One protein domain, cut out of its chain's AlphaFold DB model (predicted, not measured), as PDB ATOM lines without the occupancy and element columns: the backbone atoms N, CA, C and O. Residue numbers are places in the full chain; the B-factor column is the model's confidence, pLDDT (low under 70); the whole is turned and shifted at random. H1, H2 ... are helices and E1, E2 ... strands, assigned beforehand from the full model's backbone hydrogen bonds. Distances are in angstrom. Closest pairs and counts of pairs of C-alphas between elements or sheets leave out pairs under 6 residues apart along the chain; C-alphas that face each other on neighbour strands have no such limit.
ATOM      1  N   VAL A  59     548.930 535.194 387.031       65.69
ATOM      2  CA  VAL A  59     547.769 534.925 387.867       65.69
ATOM      3  C   VAL A  59     548.276 534.296 389.143       65.69
ATOM      4  O   VAL A  59     548.779 533.176 389.139       65.69
ATOM      5  N   TYR A  60     548.145 535.027 390.239       70.69
ATOM      6  CA  TYR A  60     548.560 534.558 391.549       70.69
ATOM      7  C   TYR A  60     547.583 535.027 392.614       70.69
ATOM      8  O   TYR A  60     546.754 535.920 392.421       70.69
ATOM      9  N   ARG A  61     547.670 534.383 393.769       77.06
ATOM     10  CA  ARG A  61     546.902 534.763 394.943       77.06
ATOM     11  C   ARG A  61     547.717 535.733 395.785       77.06
ATOM     12  O   ARG A  61     548.822 535.409 396.200       77.06
ATOM     13  N   GLU A  62     547.128 536.876 396.108       77.75
ATOM     14  CA  GLU A  62     547.689 537.864 397.031       77.75
ATOM     15  C   GLU A  62     546.695 538.062 398.186       77.75
ATOM     16  O   GLU A  62     545.686 538.765 398.073       77.75
ATOM     17  N   GLY A  63     546.925 537.357 399.298       83.50
ATOM     18  CA  GLY A  63     546.053 537.399 400.475       83.50
ATOM     19  C   GLY A  63     544.603 536.985 400.177       83.50
ATOM     20  O   GLY A  63     544.315 535.806 399.928       83.50
ATOM     21  N   ALA A  64     543.693 537.964 400.247       84.69
ATOM     22  CA  ALA A  64     542.255 537.820 400.000       84.69
ATOM     23  C   ALA A  64     541.833 538.121 398.548       84.69
ATOM     24  O   ALA A  64     540.635 538.150 398.261       84.69
ATOM     25  N   HIS A  65     542.787 538.328 397.637       83.06
ATOM     26  CA  HIS A  65     542.523 538.656 396.239       83.06
ATOM     27  C   HIS A  65     543.198 537.658 395.291       83.06
ATOM     28  O   HIS A  65     544.304 537.179 395.539       83.06
ATOM     29  N   LEU A  66     542.524 537.366 394.182       80.19
ATOM     30  CA  LEU A  66     543.128 536.811 392.981       80.19
ATOM     31  C   LEU A  66     543.618 537.984 392.131       80.19
ATOM     32  O   LEU A  66     542.828 538.845 391.735       80.19
ATOM     33  N   VAL A  67     544.919 538.036 391.881       75.62
ATOM     34  CA  VAL A  67     545.544 539.085 391.083       75.62
ATOM     35  C   VAL A  67     545.768 538.541 389.687       75.62
ATOM     36  O   VAL A  67     546.446 537.535 389.509       75.62
ATOM     37  N   VAL A  68     545.181 539.212 388.702       78.56
ATOM     38  CA  VAL A  68     545.419 538.972 387.280       78.56
ATOM     39  C   VAL A  68     546.210 540.169 386.771       78.56
ATOM     40  O   VAL A  68     545.644 541.229 386.488       78.56
ATOM     41  N   SER A  69     547.531 540.035 386.738       63.94
ATOM     42  CA  SER A  69     548.443 541.108 386.353       63.94
ATOM     43  C   SER A  69     548.805 540.986 384.884       63.94
ATOM     44  O   SER A  69     549.689 540.213 384.559       63.94
ATOM     45  N   GLY A  70     548.125 541.711 383.994       65.31
ATOM     46  CA  GLY A  70     548.478 541.781 382.573       65.31
ATOM     47  C   GLY A  70     549.426 542.941 382.260       65.31
ATOM     48  O   GLY A  70     549.571 543.876 383.042       65.31
ATOM     49  N   ARG A  71     550.003 542.942 381.054       47.75
ATOM     50  CA  ARG A  71     550.989 543.949 380.606       47.75
ATOM     51  C   ARG A  71     550.551 545.418 380.742       47.75
ATOM     52  O   ARG A  71     551.403 546.287 380.886       47.75
ATOM     53  N   LEU A  72     549.251 545.705 380.641       51.22
ATOM     54  CA  LEU A  72     548.707 547.073 380.688       51.22
ATOM     55  C   LEU A  72     547.826 547.345 381.911       51.22
ATOM     56  O   LEU A  72     547.551 548.504 382.212       51.22
ATOM     57  N   ARG A  73     547.319 546.301 382.573       63.94
ATOM     58  CA  ARG A  73     546.363 546.426 383.678       63.94
ATOM     59  C   ARG A  73     546.493 545.248 384.630       63.94
ATOM     60  O   ARG A  73     546.455 544.097 384.202       63.94
ATOM     61  N   THR A  74     546.523 545.559 385.918       73.56
ATOM     62  CA  THR A  74     546.389 544.583 386.999       73.56
ATOM     63  C   THR A  74     544.964 544.636 387.530       73.56
ATOM     64  O   THR A  74     544.501 545.679 387.989       73.56
ATOM     65  N   ARG A  75     544.245 543.515 387.454       78.44
ATOM     66  CA  ARG A  75     542.903 543.375 388.022       78.44
ATOM     67  C   ARG A  75     542.990 542.554 389.300       78.44
ATOM     68  O   ARG A  75     543.517 541.446 389.290       78.44
ATOM     69  N   ARG A  76     542.440 543.085 390.389       83.94
ATOM     70  CA  ARG A  76     542.302 542.376 391.664       83.94
ATOM     71  C   ARG A  76     540.854 541.935 391.824       83.94
ATOM     72  O   ARG A  76     539.951 542.765 391.780       83.94
ATOM     73  N   VAL A  77     540.637 540.634 391.967       83.50
ATOM     74  CA  VAL A  77     539.315 540.038 392.175       83.50
ATOM     75  C   VAL A  77     539.254 539.517 393.608       83.50
ATOM     76  O   VAL A  77     540.070 538.667 393.965       83.50
ATOM     77  N   PRO A  78     538.344 540.008 394.463       87.44
ATOM     78  CA  PRO A  78     538.252 539.520 395.834       87.44
ATOM     79  C   PRO A  78     537.831 538.049 395.829       87.44
ATOM     80  O   PRO A  78     536.858 537.682 395.171       87.44
ATOM     81  N   LEU A  79     538.529 537.199 396.584       84.50
ATOM     82  CA  LEU A  79     538.250 535.758 396.624       84.50
ATOM     83  C   LEU A  79     536.826 535.456 397.113       84.50
ATOM     84  O   LEU A  79     536.238 534.472 396.685       84.50
ATOM     85  N   ALA A  80     536.253 536.322 397.956       85.81
ATOM     86  CA  ALA A  80     534.862 536.222 398.406       85.81
ATOM     87  C   ALA A  80     533.840 536.361 397.262       85.81
ATOM     88  O   ALA A  80     532.709 535.904 397.385       85.81
ATOM     89  N   SER A  81     534.233 536.983 396.146       86.69
ATOM     90  CA  SER A  81     533.396 537.073 394.948       86.69
ATOM     91  C   SER A  81     533.521 535.858 394.035       86.69
ATOM     92  O   SER A  81     532.788 535.787 393.062       86.69
ATOM     93  N   ILE A  82     534.419 534.908 394.301       86.81
ATOM     94  CA  ILE A  82     534.588 533.716 393.466       86.81
ATOM     95  C   ILE A  82     533.631 532.634 393.967       86.81
ATOM     96  O   ILE A  82     533.646 532.287 395.142       86.81
ATOM     97  N   ARG A  83     532.799 532.097 393.072       82.44
ATOM     98  CA  ARG A  83     531.857 530.994 393.337       82.44
ATOM     99  C   ARG A  83     532.353 529.637 392.869       82.44
ATOM    100  O   ARG A  83     531.836 528.615 393.298       82.44
ATOM    101  N   GLY A  84     533.319 529.610 391.966       82.56
ATOM    102  CA  GLY A  84     533.888 528.363 391.493       82.56
ATOM    103  C   GLY A  84     535.071 528.615 390.587       82.56
ATOM    104  O   GLY A  84     535.179 529.668 389.960       82.56
ATOM    105  N   ALA A  85     535.954 527.631 390.515       84.56
ATOM    106  CA  ALA A  85     537.051 527.622 389.573       84.56
ATOM    107  C   ALA A  85     537.187 526.226 388.976       84.56
ATOM    108  O   ALA A  85     537.016 525.224 389.671       84.56
ATOM    109  N   ARG A  86     537.491 526.160 387.685       83.31
ATOM    110  CA  ARG A  86     537.760 524.908 386.991       83.31
ATOM    111  C   ARG A  86     538.923 525.087 386.045       83.31
ATOM    112  O   ARG A  86     538.901 525.967 385.189       83.31
ATOM    113  N   PHE A  87     539.898 524.205 386.169       85.00
ATOM    114  CA  PHE A  87     540.974 524.091 385.207       85.00
ATOM    115  C   PHE A  87     540.655 522.985 384.203       85.00
ATOM    116  O   PHE A  87     540.191 521.908 384.573       85.00
ATOM    117  N   THR A  88     540.873 523.266 382.923       84.94
ATOM    118  CA  THR A  88     540.806 522.277 381.847       84.94
ATOM    119  C   THR A  88     542.195 522.171 381.225       84.94
ATOM    120  O   THR A  88     542.624 523.136 380.583       84.94
ATOM    121  N   PRO A  89     542.909 521.048 381.412       78.00
ATOM    122  CA  PRO A  89     544.253 520.885 380.876       78.00
ATOM    123  C   PRO A  89     544.236 520.870 379.343       78.00
ATOM    124  O   PRO A  89     543.317 520.350 378.710       78.00
ATOM    125  N   GLY A  90     545.274 521.447 378.751       76.19
ATOM    126  CA  GLY A  90     545.580 521.411 377.325       76.19
ATOM    127  C   GLY A  90     546.996 520.881 377.080       76.19
ATOM    128  O   GLY A  90     547.714 520.529 378.011       76.19
ATOM    129  N   GLY A  91     547.418 520.832 375.812       62.06
ATOM    130  CA  GLY A  91     548.733 520.288 375.433       62.06
ATOM    131  C   GLY A  91     549.947 521.074 375.961       62.06
ATOM    132  O   GLY A  91     551.009 520.490 376.143       62.06
ATOM    133  N   HIS A  92     549.793 522.374 376.244       51.03
ATOM    134  CA  HIS A  92     550.841 523.256 376.783       51.03
ATOM    135  C   HIS A  92     550.265 524.172 377.877       51.03
ATOM    136  O   HIS A  92     550.224 525.385 377.710       51.03
ATOM    137  N   GLY A  93     549.720 523.571 378.940       75.19
ATOM    138  CA  GLY A  93     549.081 524.295 380.042       75.19
ATOM    139  C   GLY A  93     547.602 523.952 380.167       75.19
ATOM    140  O   GLY A  93     547.241 522.778 380.227       75.19
ATOM    141  N   GLY A  94     546.730 524.954 380.187       75.56
ATOM    142  CA  GLY A  94     545.284 524.760 380.187       75.56
ATOM    143  C   GLY A  94     544.491 526.056 380.284       75.56
ATOM    144  O   GLY A  94     545.029 527.159 380.237       75.56
ATOM    145  N   SER A  95     543.173 525.922 380.364       78.88
ATOM    146  CA  SER A  95     542.255 527.047 380.549       78.88
ATOM    147  C   SER A  95     541.691 527.016 381.962       78.88
ATOM    148  O   SER A  95     541.087 526.020 382.358       78.88
ATOM    149  N   LEU A  96     541.869 528.103 382.707       80.12
ATOM    150  CA  LEU A  96     541.237 528.313 384.002       80.12
ATOM    151  C   LEU A  96     539.981 529.166 383.806       80.12
ATOM    152  O   LEU A  96     540.022 530.263 383.247       80.12
ATOM    153  N   LEU A  97     538.853 528.639 384.256       83.56
ATOM    154  CA  LEU A  97     537.562 529.305 384.251       83.56
ATOM    155  C   LEU A  97     537.180 529.608 385.695       83.56
ATOM    156  O   LEU A  97     537.112 528.692 386.510       83.56
ATOM    157  N   VAL A  98     536.948 530.879 386.007       81.31
ATOM    158  CA  VAL A  98     536.570 531.356 387.340       81.31
ATOM    159  C   VAL A  98     535.189 531.992 387.257       81.31
ATOM    160  O   VAL A  98     534.993 532.976 386.548       81.31
ATOM    161  N   THR A  99     534.228 531.429 387.978       80.38
ATOM    162  CA  THR A  99     532.864 531.954 388.077       80.38
ATOM    163  C   THR A  99     532.783 532.911 389.256       80.38
ATOM    164  O   THR A  99     533.196 532.559 390.364       80.38
ATOM    165  N   LEU A 100     532.244 534.107 389.037       83.44
ATOM    166  CA  LEU A 100     532.083 535.135 390.059       83.44
ATOM    167  C   LEU A 100     530.648 535.178 390.620       83.44
ATOM    168  O   LEU A 100     529.724 534.542 390.109       83.44
ATOM    169  N   ALA A 101     530.463 535.900 391.724       81.50
ATOM    170  CA  ALA A 101     529.218 535.971 392.479       81.50
ATOM    171  C   ALA A 101     528.088 536.674 391.718       81.50
ATOM    172  O   ALA A 101     526.920 536.350 391.922       81.50
ATOM    173  N   ASP A 102     528.446 537.577 390.810       77.19
ATOM    174  CA  ASP A 102     527.556 538.278 389.883       77.19
ATOM    175  C   ASP A 102     527.211 537.447 388.632       77.19
ATOM    176  O   ASP A 102     526.663 537.978 387.670       77.19
ATOM    177  N   ALA A 103     527.539 536.148 388.633       71.19
ATOM    178  CA  ALA A 103     527.414 535.233 387.500       71.19
ATOM    179  C   ALA A 103     528.301 535.572 386.287       71.19
ATOM    180  O   ALA A 103     528.194 534.912 385.250       71.19
ATOM    181  N   SER A 104     529.220 536.537 386.404       72.81
ATOM    182  CA  SER A 104     530.228 536.753 385.372       72.81
ATOM    183  C   SER A 104     531.271 535.629 385.382       72.81
ATOM    184  O   SER A 104     531.547 534.994 386.404       72.81
ATOM    185  N   VAL A 105     531.839 535.352 384.207       74.94
ATOM    186  CA  VAL A 105     532.830 534.291 384.013       74.94
ATOM    187  C   VAL A 105     534.135 534.914 383.551       74.94
ATOM    188  O   VAL A 105     534.180 535.635 382.555       74.94
ATOM    189  N   LEU A 106     535.210 534.615 384.272       75.19
ATOM    190  CA  LEU A 106     536.557 535.027 383.928       75.19
ATOM    191  C   LEU A 106     537.312 533.820 383.373       75.19
ATOM    192  O   LEU A 106     537.575 532.849 384.078       75.19
ATOM    193  N   THR A 107     537.635 533.875 382.084       75.06
ATOM    194  CA  THR A 107     538.395 532.833 381.387       75.06
ATOM    195  C   THR A 107     539.828 533.289 381.176       75.06
ATOM    196  O   THR A 107     540.052 534.381 380.649       75.06
ATOM    197  N   MET A 108     540.791 532.448 381.528       73.81
ATOM    198  CA  MET A 108     542.213 532.726 381.344       73.81
ATOM    199  C   MET A 108     542.947 531.479 380.845       73.81
ATOM    200  O   MET A 108     542.582 530.353 381.176       73.81
ATOM    201  N   THR A 109     543.985 531.683 380.043       72.12
ATOM    202  CA  THR A 109     544.911 530.628 379.617       72.12
ATOM    203  C   THR A 109     546.124 530.639 380.535       72.12
ATOM    204  O   THR A 109     546.699 531.701 380.762       72.12
ATOM    205  N   VAL A 110     546.494 529.476 381.063       70.69
ATOM    206  CA  VAL A 110     547.635 529.298 381.969       70.69
ATOM    207  C   VAL A 110     548.602 528.324 381.313       70.69
ATOM    208  O   VAL A 110     548.196 527.215 380.972       70.69
ATOM    209  N   ASP A 111     549.857 528.731 381.130       65.38
ATOM    210  CA  ASP A 111     550.871 527.919 380.441       65.38
ATOM    211  C   ASP A 111     551.422 526.794 381.337       65.38
ATOM    212  O   ASP A 111     551.725 525.698 380.862       65.38
ATOM    213  N   ASP A 112     551.510 527.035 382.649       71.12
ATOM    214  CA  ASP A 112     551.903 526.022 383.630       71.12
ATOM    215  C   ASP A 112     550.682 525.209 384.072       71.12
ATOM    216  O   ASP A 112     549.805 525.675 384.805       71.12
ATOM    217  N   ARG A 113     550.639 523.959 383.607       77.62
ATOM    218  CA  ARG A 113     549.566 523.019 383.921       77.62
ATOM    219  C   ARG A 113     549.456 522.744 385.421       77.62
ATOM    220  O   ARG A 113     548.347 522.753 385.944       77.62
ATOM    221  N   VAL A 114     550.580 522.489 386.087       73.44
ATOM    222  CA  VAL A 114     550.598 522.086 387.500       73.44
ATOM    223  C   VAL A 114     550.151 523.258 388.364       73.44
ATOM    224  O   VAL A 114     549.286 523.098 389.223       73.44
ATOM    225  N   ALA A 115     550.662 524.458 388.079       68.88
ATOM    226  CA  ALA A 115     550.238 525.668 388.776       68.88
ATOM    227  C   ALA A 115     548.755 526.001 388.515       68.88
ATOM    228  O   ALA A 115     548.048 526.426 389.428       68.88
ATOM    229  N   GLY A 116     548.260 525.781 387.292       76.38
ATOM    230  CA  GLY A 116     546.855 525.990 386.932       76.38
ATOM    231  C   GLY A 116     545.890 525.033 387.642       76.38
ATOM    232  O   GLY A 116     544.850 525.474 388.137       76.38
ATOM    233  N   GLU A 117     546.247 523.748 387.733       83.06
ATOM    234  CA  GLU A 117     545.501 522.732 388.490       83.06
ATOM    235  C   GLU A 117     545.475 523.082 389.988       83.06
ATOM    236  O   GLU A 117     544.394 523.200 390.568       83.06
ATOM    237  N   GLN A 118     546.635 523.379 390.587       79.75
ATOM    238  CA  GLN A 118     546.741 523.782 391.996       79.75
ATOM    239  C   GLN A 118     545.943 525.054 392.303       79.75
ATOM    240  O   GLN A 118     545.255 525.136 393.322       79.75
ATOM    241  N   LEU A 119     545.994 526.057 391.423       78.88
ATOM    242  CA  LEU A 119     545.237 527.292 391.599       78.88
ATOM    243  C   LEU A 119     543.726 527.036 391.544       78.88
ATOM    244  O   LEU A 119     542.986 527.581 392.364       78.88
ATOM    245  N   ALA A 120     543.257 526.191 390.621       85.44
ATOM    246  CA  ALA A 120     541.851 525.806 390.567       85.44
ATOM    247  C   ALA A 120     541.413 525.050 391.820       85.44
ATOM    248  O   ALA A 120     540.341 525.342 392.341       85.44
ATOM    249  N   GLU A 121     542.236 524.138 392.336       84.00
ATOM    250  CA  GLU A 121     541.957 523.421 393.583       84.00
ATOM    251  C   GLU A 121     541.880 524.367 394.783       84.00
ATOM    252  O   GLU A 121     540.928 524.293 395.560       84.00
ATOM    253  N   VAL A 122     542.819 525.310 394.910       80.19
ATOM    254  CA  VAL A 122     542.823 526.318 395.986       80.19
ATOM    255  C   VAL A 122     541.568 527.191 395.939       80.19
ATOM    256  O   VAL A 122     540.996 527.519 396.982       80.19
ATOM    257  N   LEU A 123     541.129 527.568 394.738       82.25
ATOM    258  CA  LEU A 123     539.913 528.352 394.544       82.25
ATOM    259  C   LEU A 123     538.650 527.512 394.799       82.25
ATOM    260  O   LEU A 123     537.746 527.984 395.484       82.25
ATOM    261  N   ALA A 124     538.609 526.261 394.330       78.00
ATOM    262  CA  ALA A 124     537.472 525.351 394.479       78.00
ATOM    263  C   ALA A 124     537.277 524.853 395.922       78.00
ATOM    264  O   ALA A 124     536.143 524.696 396.377       78.00
ATOM    265  N   ALA A 125     538.363 524.638 396.671       73.56
ATOM    266  CA  ALA A 125     538.318 524.206 398.067       73.56
ATOM    267  C   ALA A 125     537.611 525.223 398.978       73.56
ATOM    268  O   ALA A 125     537.020 524.838 399.985       73.56
ATOM    269  N   ARG A 126     537.624 526.512 398.609       67.56
ATOM    270  CA  ARG A 126     536.897 527.572 399.324       67.56
ATOM    271  C   ARG A 126     535.433 527.721 398.913       67.56
ATOM    272  O   ARG A 126     534.682 528.355 399.644       67.56
ATOM    273  N   THR A 127     535.024 527.153 397.782       60.94
ATOM    274  CA  THR A 127     533.703 527.378 397.174       60.94
ATOM    275  C   THR A 127     532.847 526.114 397.116       60.94
ATOM    276  O   THR A 127     532.004 525.983 396.237       60.94
ATOM    277  N   ARG A 128     533.048 525.155 398.032       48.53
ATOM    278  CA  ARG A 128     532.358 523.846 398.056       48.53
ATOM    279  C   ARG A 128     530.828 523.884 398.237       48.53
ATOM    280  O   ARG A 128     530.228 522.832 398.432       48.53
TER     281      ARG A 128
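AT A GLANCE: This is residues 59 to 128 of the 347 residues of an uncharacterized protein of Polyangiaceae bacterium (UniProt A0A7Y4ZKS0). A three-strand sheet, E4 E5 E6, has the helix H1 packed along one of its faces, and a second, shorter-stranded sheet, E1 E2 E3, is set off from it like a wing, joined to it by the link from E3 to E4. The edge strand E1 of the wing comes near H1, while the turn between E2 and E3, residues 70 to 73, lies far from the end of the printed part at Arg 128. The printed part has 70 residues, with six named strands followed by one named helix, in the order E1 E2 E3 E4 E5 E6 H1; both sheets are antiparallel and the class is mixed, helices and strands. The whole is compact, with a radius of gyration of the C-alphas of 11.4 A, and its C-alphas span 32 by 31 by 22 A.

HOW THE PARTS SIT: The strands E4, residues 82 to 90, E5, residues 93 to 100, and E6, residues 105 to 110, form a meander, each strand the antiparallel neighbour of the one before. This sheet is twisted, its C-alphas lying up to 4.2 A off the best plane. The hairpin E4 and E5 has N 86 and O 97 within hydrogen-bond range at 2.8 A; the hairpin E5 and E6 has N 96 and O 108 at 2.8 A. H1, residues 113 to 125, is on this sheet at a height of 7.6 A, over E4 and E5, which gives two layers, a helix on one face of a sheet. It runs along the strands, at 23 degrees to E4 on the local plane; the closest C-alphas of E4 and H1 are those of Ala 85 and Ala 120, 5.2 A apart. In H1 every O i to N i+4 pair is within hydrogen-bond range. E1, residues 59 to 62, E2, residues 65 to 69, and E3, residues 74 to 78, form a second meander. The hairpin E1 and E2 has N 62 and O 65 at 2.9 A, and the hairpin E2 and E3 has N 68 and O 75 at 2.8 A. H1 is also on this sheet, and the closest C-alphas of E1 and H1 are those of Tyr 60 and Leu 119, 8.0 A apart. E1 and E6 are only just apart, their closest C-alphas being 8.2 A from each other, and E3 and E4 meet only through their link.

IN THESE COORDINATES: E4 measures 23.1 A from first to last C-alpha, E5 22.5 A, H1 18.1 A, E6 15.8 A, E3 13.0 A, E2 11.8 A and E1 9.6 A. E1 begins at C-alpha 59 (547.769, 534.925, 387.867), E4 begins at C-alpha 82 (534.588, 533.716, 393.466), and H1 ends at C-alpha 125 (538.318, 524.206, 398.067).

THE WHOLE: The two C-alphas farthest apart are those of Leu 72 and Arg 128, at 33.3 A. The printed part has no cut, and its six links between named elements are tight. The mean pLDDT of the printed part is 75.8; residues 59, 69 to 73, 91 to 92, 111, 115 and 126 to 128 are under 70.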